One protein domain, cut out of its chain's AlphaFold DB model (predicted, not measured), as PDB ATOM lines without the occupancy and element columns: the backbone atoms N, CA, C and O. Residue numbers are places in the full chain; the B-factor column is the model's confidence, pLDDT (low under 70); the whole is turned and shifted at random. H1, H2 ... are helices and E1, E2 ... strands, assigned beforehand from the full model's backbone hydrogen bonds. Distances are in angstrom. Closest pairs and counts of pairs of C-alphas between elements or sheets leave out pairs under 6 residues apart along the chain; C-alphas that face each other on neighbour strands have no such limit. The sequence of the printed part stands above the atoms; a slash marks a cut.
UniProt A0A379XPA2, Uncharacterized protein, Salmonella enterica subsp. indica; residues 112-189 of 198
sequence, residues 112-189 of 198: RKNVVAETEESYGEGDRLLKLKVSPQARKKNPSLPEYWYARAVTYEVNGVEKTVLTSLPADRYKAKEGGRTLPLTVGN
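This is residues 112 to 189 of the 198 residues of an uncharacterized protein of Salmonella enterica subsp. indica (UniProt A0A379XPA2). A strongly twisted sheet of four antiparallel strands, formed by the hairpin of E1 and E2 beside the hairpin of E3 and E4, makes the main part of this domain, with the long strand E3 running through its middle. The short helix H1 lies beyond the sheet at one end of the longest axis, within the connection from E2 to E3, and a small separate hairpin of E5 and E6 lies toward the other end. The printed part has 78 residues, with one named helix and six named strands in the order E1, E2, H1, E3, E4, E5, E6; the large sheet has the order E1, E2, E3, E4, and the class is mostly strand. The whole is only just loose, close to compact, with a radius of gyration of the C-alphas of 14.3 A, and only just elongated, with spans of 42 by 28 by 18 A.

In the large sheet, E3 is the longest strand, residues 148 to 158, 30.3 A from first to last C-alpha, starting at C-alpha 148 (67.686, 17.591, 189.927). E2, residues 127 to 133, is 19.4 A long, and E4, residues 161 to 167, is 19.3 A. E1, residues 118 to 124, is 15.9 A long and begins at C-alpha 118 (65.925, 12.087, 198.506). H1 is residues 136 to 141. E5 is residues 174 to 176 and E6 residues 185 to 187, ending at C-alpha 187 (42.576, 23.629, 198.411).

The inner strands E2 and E3 are antiparallel at 141 degrees, with N 130 and O 151 within hydrogen-bond range at 2.8 A. The edge strand E1 is antiparallel to E2 at 167 degrees, with N 120 and O 129 at 2.9 A. The other edge strand, E4, is antiparallel to E3 at 150 degrees, with N 156 and O 163 at 2.8 A. E1 and E4 are apart. From edge to edge the strands' lines turn by 71 degrees. E5 and E6 form an antiparallel hairpin at 140 degrees, with N 175 and O 186 at 2.9 A. The closest C-alphas of E3 and E5 are those of Val 154 and Ala 176, 7.0 A apart. E3 and E6 are only just apart, their closest C-alphas 8.3 A from each other. H1 is not on the large sheet, and every O i to N i+4 pair in it is within hydrogen-bond range.

The two C-alphas farthest apart, those of Lys 140 and Asn 189, are 42.8 A from each other. The printed part has no cut, and no link is long. The mean pLDDT of the printed part is 82.9; residues 177 to 189, of which 185 to 187 belong to E6, are under 70.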
ATOM      1  N   ARG A 112      55.921   5.350 190.920       86.50
ATOM      2  CA  ARG A 112      56.467   4.038 190.559       86.50
ATOM      3  C   ARG A 112      56.870   3.274 191.819       86.50
ATOM      4  O   ARG A 112      57.209   3.864 192.840       86.50
ATOM      5  N   LYS A 113      56.847   1.941 191.734       76.75
ATOM      6  CA  LYS A 113      57.474   1.114 192.770       76.75
ATOM      7  C   LYS A 113      58.981   1.393 192.689       76.75
ATOM      8  O   LYS A 113      59.520   1.357 191.586       76.75
ATOM      9  N   ASN A 114      59.621   1.694 193.817       74.81
ATOM     10  CA  ASN A 114      61.065   1.953 193.932       74.81
ATOM     11  C   ASN A 114      61.563   3.240 193.245       74.81
ATOM     12  O   ASN A 114      62.623   3.240 192.617       74.81
ATOM     13  N   VAL A 115      60.821   4.349 193.343       80.81
ATOM     14  CA  VAL A 115      61.380   5.662 192.973       80.81
ATOM     15  C   VAL A 115      62.548   5.974 193.909       80.81
ATOM     16  O   VAL A 115      62.360   6.093 195.116       80.81
ATOM     17  N   VAL A 116      63.750   6.103 193.345       83.56
ATOM     18  CA  VAL A 116      64.931   6.572 194.078       83.56
ATOM     19  C   VAL A 116      64.857   8.091 194.149       83.56
ATOM     20  O   VAL A 116      64.978   8.770 193.128       83.56
ATOM     21  N   ALA A 117      64.616   8.609 195.347       90.19
ATOM     22  CA  ALA A 117      64.538  10.034 195.614       90.19
ATOM     23  C   ALA A 117      65.022  10.338 197.032       90.19
ATOM     24  O   ALA A 117      64.868   9.522 197.940       90.19
ATOM     25  N   GLU A 118      65.573  11.530 197.204       92.81
ATOM     26  CA  GLU A 118      65.925  12.087 198.506       92.81
ATOM     27  C   GLU A 118      64.739  12.912 199.015       92.81
ATOM     28  O   GLU A 118      64.058  13.573 198.231       92.81
ATOM     29  N   THR A 119      64.446  12.851 200.314       94.12
ATOM     30  CA  THR A 119      63.438  13.740 200.910       94.12
ATOM     31  C   THR A 119      64.119  15.048 201.279       94.12
ATOM     32  O   THR A 119      65.019  15.042 202.113       94.12
ATOM     33  N   GLU A 120      63.700  16.140 200.645       93.81
ATOM     34  CA  GLU A 120      64.221  17.486 200.912       93.81
ATOM     35  C   GLU A 120      63.477  18.126 202.091       93.81
ATOM     36  O   GLU A 120      64.082  18.739 202.963       93.81
ATOM     37  N   GLU A 121      62.155  17.951 202.136       93.69
ATOM     38  CA  GLU A 121      61.285  18.546 203.149       93.69
ATOM     39  C   GLU A 121      60.117  17.601 203.461       93.69
ATOM     40  O   GLU A 121      59.653  16.862 202.588       93.69
ATOM     41  N   SER A 122      59.628  17.620 204.701       91.69
ATOM     42  CA  SER A 122      58.439  16.875 205.127       91.69
ATOM     43  C   SER A 122      57.348  17.853 205.551       91.69
ATOM     44  O   SER A 122      57.594  18.727 206.379       91.69
ATOM     45  N   TYR A 123      56.146  17.697 204.999       87.81
ATOM     46  CA  TYR A 123      54.979  18.540 205.283       87.81
ATOM     47  C   TYR A 123      53.990  17.891 206.260       87.81
ATOM     48  O   TYR A 123      53.013  18.530 206.650       87.81
ATOM     49  N   GLY A 124      54.228  16.639 206.652       84.81
ATOM     50  CA  GLY A 124      53.373  15.874 207.553       84.81
ATOM     51  C   GLY A 124      53.435  14.378 207.258       84.81
ATOM     52  O   GLY A 124      54.227  13.917 206.432       84.81
ATOM     53  N   GLU A 125      52.590  13.602 207.933       83.88
ATOM     54  CA  GLU A 125      52.487  12.168 207.672       83.88
ATOM     55  C   GLU A 125      52.030  11.918 206.227       83.88
ATOM     56  O   GLU A 125      51.013  12.439 205.771       83.88
ATOM     57  N   GLY A 126      52.828  11.157 205.476       85.00
ATOM     58  CA  GLY A 126      52.541  10.846 204.077       85.00
ATOM     59  C   GLY A 126      52.735  12.002 203.088       85.00
ATOM     60  O   GLY A 126      52.526  11.779 201.901       85.00
ATOM     61  N   ASP A 127      53.174  13.193 203.503       91.62
ATOM     62  CA  ASP A 127      53.337  14.360 202.624       91.62
ATOM     63  C   ASP A 127      54.764  14.917 202.680       91.62
ATOM     64  O   ASP A 127      55.229  15.372 203.723       91.62
ATOM     65  N   ARG A 128      55.482  14.874 201.555       93.25
ATOM     66  CA  ARG A 128      56.906  15.239 201.496       93.25
ATOM     67  C   ARG A 128      57.326  15.796 200.149       93.25
ATOM     68  O   ARG A 128      56.822  15.378 199.108       93.25
ATOM     69  N   LEU A 129      58.308  16.686 200.154       95.38
ATOM     70  CA  LEU A 129      59.000  17.141 198.958       95.38
ATOM     71  C   LEU A 129      60.154  16.192 198.634       95.38
ATOM     72  O   LEU A 129      61.080  16.015 199.425       95.38
ATOM     73  N   LEU A 130      60.103  15.586 197.452       95.00
ATOM     74  CA  LEU A 130      61.154  14.720 196.941       95.00
ATOM     75  C   LEU A 130      62.065  15.486 195.987       95.00
ATOM     76  O   LEU A 130      61.591  16.173 195.082       95.00
ATOM     77  N   LYS A 131      63.369  15.279 196.142       95.62
ATOM     78  CA  LYS A 131      64.417  15.653 195.199       95.62
ATOM     79  C   LYS A 131      64.810  14.425 194.387       95.62
ATOM     80  O   LYS A 131      65.264  13.410 194.915       95.62
ATOM     81  N   LEU A 132      64.612  14.508 193.078       93.94
ATOM     82  CA  LEU A 132      64.820  13.410 192.142       93.94
ATOM     83  C   LEU A 132      65.939  13.769 191.172       93.94
ATOM     84  O   LEU A 132      65.987  14.878 190.641       93.94
ATOM     85  N   LYS A 133      66.834  12.820 190.894       92.94
ATOM     86  CA  LYS A 133      67.890  13.021 189.897       92.94
ATOM     87  C   LYS A 133      67.322  12.866 188.487       92.94
ATOM     88  O   LYS A 133      66.651  11.875 188.185       92.94
ATOM     89  N   VAL A 134      67.600  13.824 187.606       91.81
ATOM     90  CA  VAL A 134      67.266  13.697 186.183       91.81
ATOM     91  C   VAL A 134      68.219  12.685 185.551       91.81
ATOM     92  O   VAL A 134      69.435  12.733 185.756       91.81
ATOM     93  N   SER A 135      67.682  11.737 184.779       88.00
ATOM     94  CA  SER A 135      68.516  10.705 184.164       88.00
ATOM     95  C   SER A 135      69.505  11.321 183.158       88.00
ATOM     96  O   SER A 135      69.141  12.240 182.416       88.00
ATOM     97  N   PRO A 136      70.745  10.801 183.051       87.56
ATOM     98  CA  PRO A 136      71.714  11.300 182.074       87.56
ATOM     99  C   PRO A 136      71.201  11.223 180.630       87.56
ATOM    100  O   PRO A 136      71.489  12.093 179.816       87.56
ATOM    101  N   GLN A 137      70.394  10.203 180.318       87.12
ATOM    102  CA  GLN A 137      69.768  10.049 179.004       87.12
ATOM    103  C   GLN A 137      68.770  11.172 178.700       87.12
ATOM    104  O   GLN A 137      68.747  11.663 177.574       87.12
ATOM    105  N   ALA A 138      67.969  11.595 179.686       86.00
ATOM    106  CA  ALA A 138      67.047  12.716 179.522       86.00
ATOM    107  C   ALA A 138      67.813  14.028 179.310       86.00
ATOM    108  O   ALA A 138      67.521  14.741 178.358       86.00
ATOM    109  N   ARG A 139      68.864  14.287 180.101       91.31
ATOM    110  CA  ARG A 139      69.726  15.474 179.926       91.31
ATOM    111  C   ARG A 139      70.488  15.483 178.601       91.31
ATOM    112  O   ARG A 139      70.731  16.542 178.041       91.31
ATOM    113  N   LYS A 140      70.853  14.312 178.065       89.19
ATOM    114  CA  LYS A 140      71.453  14.213 176.724       89.19
ATOM    115  C   LYS A 140      70.460  14.605 175.628       89.19
ATOM    116  O   LYS A 140      70.862  15.220 174.648       89.19
ATOM    117  N   LYS A 141      69.187  14.224 175.774       86.00
ATOM    118  CA  LYS A 141      68.123  14.593 174.828       86.00
ATOM    119  C   LYS A 141      67.737  16.064 174.950       86.00
ATOM    120  O   LYS A 141      67.539  16.711 173.932       86.00
ATOM    121  N   ASN A 142      67.659  16.572 176.176       86.38
ATOM    122  CA  ASN A 142      67.355  17.962 176.462       86.38
ATOM    123  C   ASN A 142      68.384  18.549 177.454       86.38
ATOM    124  O   ASN A 142      68.240  18.375 178.670       86.38
ATOM    125  N   PRO A 143      69.423  19.244 176.951       88.31
ATOM    126  CA  PRO A 143      70.473  19.831 177.784       88.31
ATOM    127  C   PRO A 143      70.010  20.957 178.713       88.31
ATOM    128  O   PRO A 143      70.741  21.284 179.646       88.31
ATOM    129  N   SER A 144      68.828  21.547 178.487       89.19
ATOM    130  CA  SER A 144      68.290  22.597 179.363       89.19
ATOM    131  C   SER A 144      67.749  22.054 180.688       89.19
ATOM    132  O   SER A 144      67.474  22.829 181.604       89.19
ATOM    133  N   LEU A 145      67.617  20.728 180.816       90.06
ATOM    134  CA  LEU A 145      67.124  20.110 182.038       90.06
ATOM    135  C   LEU A 145      68.124  20.265 183.195       90.06
ATOM    136  O   LEU A 145      69.324  20.003 183.022       90.06
ATOM    137  N   PRO A 146      67.628  20.601 184.400       92.69
ATOM    138  CA  PRO A 146      68.463  20.666 185.589       92.69
ATOM    139  C   PRO A 146      69.008  19.279 185.956       92.69
ATOM    140  O   PRO A 146      68.540  18.245 185.478       92.69
ATOM    141  N   GLU A 147      70.012  19.234 186.834       93.00
ATOM    142  CA  GLU A 147      70.509  17.955 187.358       93.00
ATOM    143  C   GLU A 147      69.471  17.258 188.251       93.00
ATOM    144  O   GLU A 147      69.331  16.032 188.216       93.00
ATOM    145  N   TYR A 148      68.716  18.051 189.009       93.75
ATOM    146  CA  TYR A 148      67.686  17.591 189.927       93.75
ATOM    147  C   TYR A 148      66.359  18.271 189.619       93.75
ATOM    148  O   TYR A 148      66.317  19.416 189.174       93.75
ATOM    149  N   TRP A 149      65.272  17.564 189.886       93.25
ATOM    150  CA  TRP A 149      63.918  18.089 189.810       93.25
ATOM    151  C   TRP A 149      63.152  17.700 191.067       93.25
ATOM    152  O   TRP A 149      63.490  16.719 191.731       93.25
ATOM    153  N   TYR A 150      62.141  18.492 191.399       94.44
ATOM    154  CA  TYR A 150      61.409  18.357 192.649       94.44
ATOM    155  C   TYR A 150      59.966  17.959 192.375       94.44
ATOM    156  O   TYR A 150      59.328  18.479 191.457       94.44
ATOM    157  N   ALA A 151      59.456  17.034 193.179       95.19
ATOM    158  CA  ALA A 151      58.064  16.621 193.140       95.19
ATOM    159  C   ALA A 151      57.570  16.368 194.559       95.19
ATOM    160  O   ALA A 151      58.236  15.702 195.347       95.19
ATOM    161  N   ARG A 152      56.378  16.852 194.881       94.69
ATOM    162  CA  ARG A 152      55.725  16.518 196.140       94.69
ATOM    163  C   ARG A 152      55.131  15.119 196.037       94.69
ATOM    164  O   ARG A 152      54.436  14.817 195.071       94.69
ATOM    165  N   ALA A 153      55.404  14.269 197.011       93.88
ATOM    166  CA  ALA A 153      54.821  12.946 197.140       93.88
ATOM    167  C   ALA A 153      53.779  12.959 198.251       93.88
ATOM    168  O   ALA A 153      54.097  13.294 199.389       93.88
ATOM    169  N   VAL A 154      52.559  12.557 197.903       92.38
ATOM    170  CA  VAL A 154      51.447  12.417 198.843       92.38
ATOM    171  C   VAL A 154      50.990  10.967 198.858       92.38
ATOM    172  O   VAL A 154      50.544  10.427 197.839       92.38
ATOM    173  N   THR A 155      51.142  10.333 200.011       90.50
ATOM    174  CA  THR A 155      50.722   8.970 200.313       90.50
ATOM    175  C   THR A 155      49.340   9.006 200.955       90.50
ATOM    176  O   THR A 155      49.064   9.831 201.818       90.50
ATOM    177  N   TYR A 156      48.449   8.138 200.491       86.62
ATOM    178  CA  TYR A 156      47.085   8.016 200.984       86.62
ATOM    179  C   TYR A 156      46.612   6.570 200.865       86.62
ATOM    180  O   TYR A 156      47.068   5.815 200.004       86.62
ATOM    181  N   GLU A 157      45.661   6.191 201.709       84.62
ATOM    182  CA  GLU A 157      45.057   4.865 201.678       84.62
ATOM    183  C   GLU A 157      43.792   4.858 200.810       84.62
ATOM    184  O   GLU A 157      42.920   5.725 200.920       84.62
ATOM    185  N   VAL A 158      43.674   3.852 199.943       83.62
ATOM    186  CA  VAL A 158      42.442   3.541 199.213       83.62
ATOM    187  C   VAL A 158      42.111   2.078 199.432       83.62
ATOM    188  O   VAL A 158      42.844   1.211 198.959       83.62
ATOM    189  N   ASN A 159      40.984   1.805 200.089       84.00
ATOM    190  CA  ASN A 159      40.499   0.449 200.363       84.00
ATOM    191  C   ASN A 159      41.557  -0.436 201.058       84.00
ATOM    192  O   ASN A 159      41.805  -1.551 200.602       84.00
ATOM    193  N   GLY A 160      42.230   0.065 202.102       83.62
ATOM    194  CA  GLY A 160      43.283  -0.682 202.802       83.62
ATOM    195  C   GLY A 160      44.616  -0.773 202.055       83.62
ATOM    196  O   GLY A 160      45.530  -1.448 202.520       83.62
ATOM    197  N   VAL A 161      44.745  -0.135 200.886       86.38
ATOM    198  CA  VAL A 161      45.974  -0.146 200.083       86.38
ATOM    199  C   VAL A 161      46.578   1.248 200.049       86.38
ATOM    200  O   VAL A 161      45.991   2.175 199.483       86.38
ATOM    201  N   GLU A 162      47.786   1.382 200.588       87.31
ATOM    202  CA  GLU A 162      48.573   2.603 200.448       87.31
ATOM    203  C   GLU A 162      48.964   2.847 198.989       87.31
ATOM    204  O   GLU A 162      49.498   1.987 198.279       87.31
ATOM    205  N   LYS A 163      48.716   4.071 198.537       89.50
ATOM    206  CA  LYS A 163      49.108   4.572 197.227       89.50
ATOM    207  C   LYS A 163      49.819   5.896 197.406       89.50
ATOM    208  O   LYS A 163      49.447   6.709 198.237       89.50
ATOM    209  N   THR A 164      50.840   6.125 196.592       90.94
ATOM    210  CA  THR A 164      51.553   7.404 196.562       90.94
ATOM    211  C   THR A 164      51.369   8.048 195.199       90.94
ATOM    212  O   THR A 164      51.475   7.379 194.169       90.94
ATOM    213  N   VAL A 165      51.091   9.346 195.192       92.38
ATOM    214  CA  VAL A 165      51.019  10.172 193.987       92.38
ATOM    215  C   VAL A 165      52.077  11.260 194.077       92.38
ATOM    216  O   VAL A 165      52.249  11.891 195.115       92.38
ATOM    217  N   LEU A 166      52.792  11.457 192.976       94.12
ATOM    218  CA  LEU A 166      53.702  12.570 192.767       94.12
ATOM    219  C   LEU A 166      52.932  13.735 192.147       94.12
ATOM    220  O   LEU A 166      52.086  13.522 191.278       94.12
ATOM    221  N   THR A 167      53.231  14.957 192.565       94.56
ATOM    222  CA  THR A 167      52.575  16.159 192.056       94.56
ATOM    223  C   THR A 167      53.484  17.381 192.100       94.56
ATOM    224  O   THR A 167      54.400  17.476 192.917       94.56
ATOM    225  N   SER A 168      53.189  18.352 191.241       94.25
ATOM    226  CA  SER A 168      53.735  19.711 191.304       94.25
ATOM    227  C   SER A 168      52.889  20.679 192.139       94.25
ATOM    228  O   SER A 168      53.187  21.870 192.160       94.25
ATOM    229  N   LEU A 169      51.789  20.221 192.746       93.06
ATOM    230  CA  LEU A 169      50.893  21.084 193.516       93.06
ATOM    231  C   LEU A 169      51.576  21.571 194.806       93.06
ATOM    232  O   LEU A 169      51.998  20.739 195.622       93.06
ATOM    233  N   PRO A 170      51.648  22.893 195.033       90.12
ATOM    234  CA  PRO A 170      52.411  23.441 196.143       90.12
ATOM    235  C   PRO A 170      51.686  23.221 197.485       90.12
ATOM    236  O   PRO A 170      50.452  23.265 197.572       90.12
ATOM    237  N   ALA A 171      52.457  22.901 198.530       88.12
ATOM    238  CA  ALA A 171      51.947  22.465 199.838       88.12
ATOM    239  C   ALA A 171      51.365  23.592 200.703       88.12
ATOM    240  O   ALA A 171      50.598  23.343 201.635       88.12
ATOM    241  N   ASP A 172      51.697  24.841 200.396       86.44
ATOM    242  CA  ASP A 172      51.115  26.036 201.006       86.44
ATOM    243  C   ASP A 172      49.634  26.201 200.625       86.44
ATOM    244  O   ASP A 172      48.798  26.504 201.476       86.44
ATOM    245  N   ARG A 173      49.297  25.923 199.363       85.62
ATOM    246  CA  ARG A 173      47.969  26.134 198.779       85.62
ATOM    247  C   ARG A 173      47.098  24.884 198.785       85.62
ATOM    248  O   ARG A 173      45.877  24.993 198.910       85.62
ATOM    249  N   TYR A 174      47.699  23.705 198.645       84.94
ATOM    250  CA  TYR A 174      46.987  22.431 198.595       84.94
ATOM    251  C   TYR A 174      47.445  21.552 199.750       84.94
ATOM    252  O   TYR A 174      48.568  21.056 199.739       84.94
ATOM    253  N   LYS A 175      46.592  21.336 200.749       82.38
ATOM    254  CA  LYS A 175      46.919  20.480 201.894       82.38
ATOM    255  C   LYS A 175      46.562  19.029 201.595       82.38
ATOM    256  O   LYS A 175      45.555  18.766 200.927       82.38
ATOM    257  N   ALA A 176      47.398  18.109 202.072       77.94
ATOM    258  CA  ALA A 176      47.046  16.700 202.108       77.94
ATOM    259  C   ALA A 176      45.861  16.518 203.070       77.94
ATOM    260  O   ALA A 176      45.827  17.133 204.137       77.94
ATOM    261  N   LYS A 177      44.851  15.745 202.668       68.06
ATOM    262  CA  LYS A 177      43.731  15.400 203.553       68.06
ATOM    263  C   LYS A 177      44.163  14.310 204.532       68.06
ATOM    264  O   LYS A 177      44.577  13.242 204.093       68.06
ATOM    265  N   GLU A 178      43.967  14.542 205.826       52.25
ATOM    266  CA  GLU A 178      43.913  13.463 206.818       52.25
ATOM    267  C   GLU A 178      42.618  12.655 206.616       52.25
ATOM    268  O   GLU A 178      41.523  13.217 206.636       52.25
ATOM    269  N   GLY A 179      42.728  11.339 206.405       48.25
ATOM    270  CA  GLY A 179      41.578  10.424 206.331       48.25
ATOM    271  C   GLY A 179      40.957  10.266 204.932       48.25
ATOM    272  O   GLY A 179      40.434  11.204 204.334       48.25
ATOM    273  N   GLY A 180      41.012   9.041 204.397       45.72
ATOM    274  CA  GLY A 180      40.762   8.696 202.993       45.72
ATOM    275  C   GLY A 180      39.336   8.879 202.444       45.72
ATOM    276  O   GLY A 180      38.348   8.799 203.173       45.72
ATOM    277  N   ARG A 181      39.269   9.056 201.108       36.31
ATOM    278  CA  ARG A 181      38.315   8.466 200.120       36.31
ATOM    279  C   ARG A 181      38.203   9.259 198.804       36.31
ATOM    280  O   ARG A 181      37.595   8.782 197.851       36.31
ATOM    281  N   THR A 182      38.795  10.448 198.709       45.41
ATOM    282  CA  THR A 182      38.785  11.303 197.500       45.41
ATOM    283  C   THR A 182      40.199  11.813 197.218       45.41
ATOM    284  O   THR A 182      41.072  11.614 198.061       45.41
ATOM    285  N   LEU A 183      40.436  12.430 196.045       52.31
ATOM    286  CA  LEU A 183      41.734  12.995 195.635       52.31
ATOM    287  C   LEU A 183      42.493  13.588 196.841       52.31
ATOM    288  O   LEU A 183      41.905  14.385 197.577       52.31
ATOM    289  N   PRO A 184      43.770  13.212 197.048       57.12
ATOM    290  CA  PRO A 184      44.463  13.392 198.328       57.12
ATOM    291  C   PRO A 184      44.748  14.855 198.688       57.12
ATOM    292  O   PRO A 184      45.281  15.136 199.754       57.12
ATOM    293  N   LEU A 185      44.400  15.793 197.806       59.41
ATOM    294  CA  LEU A 185      44.737  17.203 197.907       59.41
ATOM    295  C   LEU A 185      43.469  18.042 197.919       59.41
ATOM    296  O   LEU A 185      42.631  17.944 197.024       59.41
ATOM    297  N   THR A 186      43.348  18.897 198.929       59.16
ATOM    298  CA  THR A 186      42.267  19.883 199.021       59.16
ATOM    299  C   THR A 186      42.866  21.277 199.023       59.16
ATOM    300  O   THR A 186      43.915  21.510 199.622       59.16
ATOM    301  N   VAL A 187      42.213  22.211 198.328       61.59
ATOM    302  CA  VAL A 187      42.576  23.629 198.411       61.59
ATOM    303  C   VAL A 187      42.395  24.052 199.865       61.59
ATOM    304  O   VAL A 187      41.305  23.880 200.410       61.59
ATOM    305  N   GLY A 188      43.452  24.558 200.502       47.59
ATOM    306  CA  GLY A 188      43.367  25.041 201.878       47.59
ATOM    307  C   GLY A 188      42.243  26.069 201.997       47.59
ATOM    308  O   GLY A 188      42.157  26.989 201.178       47.59
ATOM    309  N   ASN A 189      41.348  25.894 202.975       39.28
ATOM    310  CA  ASN A 189      40.301  26.874 203.245       39.28
ATOM    311  C   ASN A 189      40.964  28.240 203.458       39.28
ATOM    312  O   ASN A 189      41.832  28.378 204.319       39.28
TER     313      ASN A 189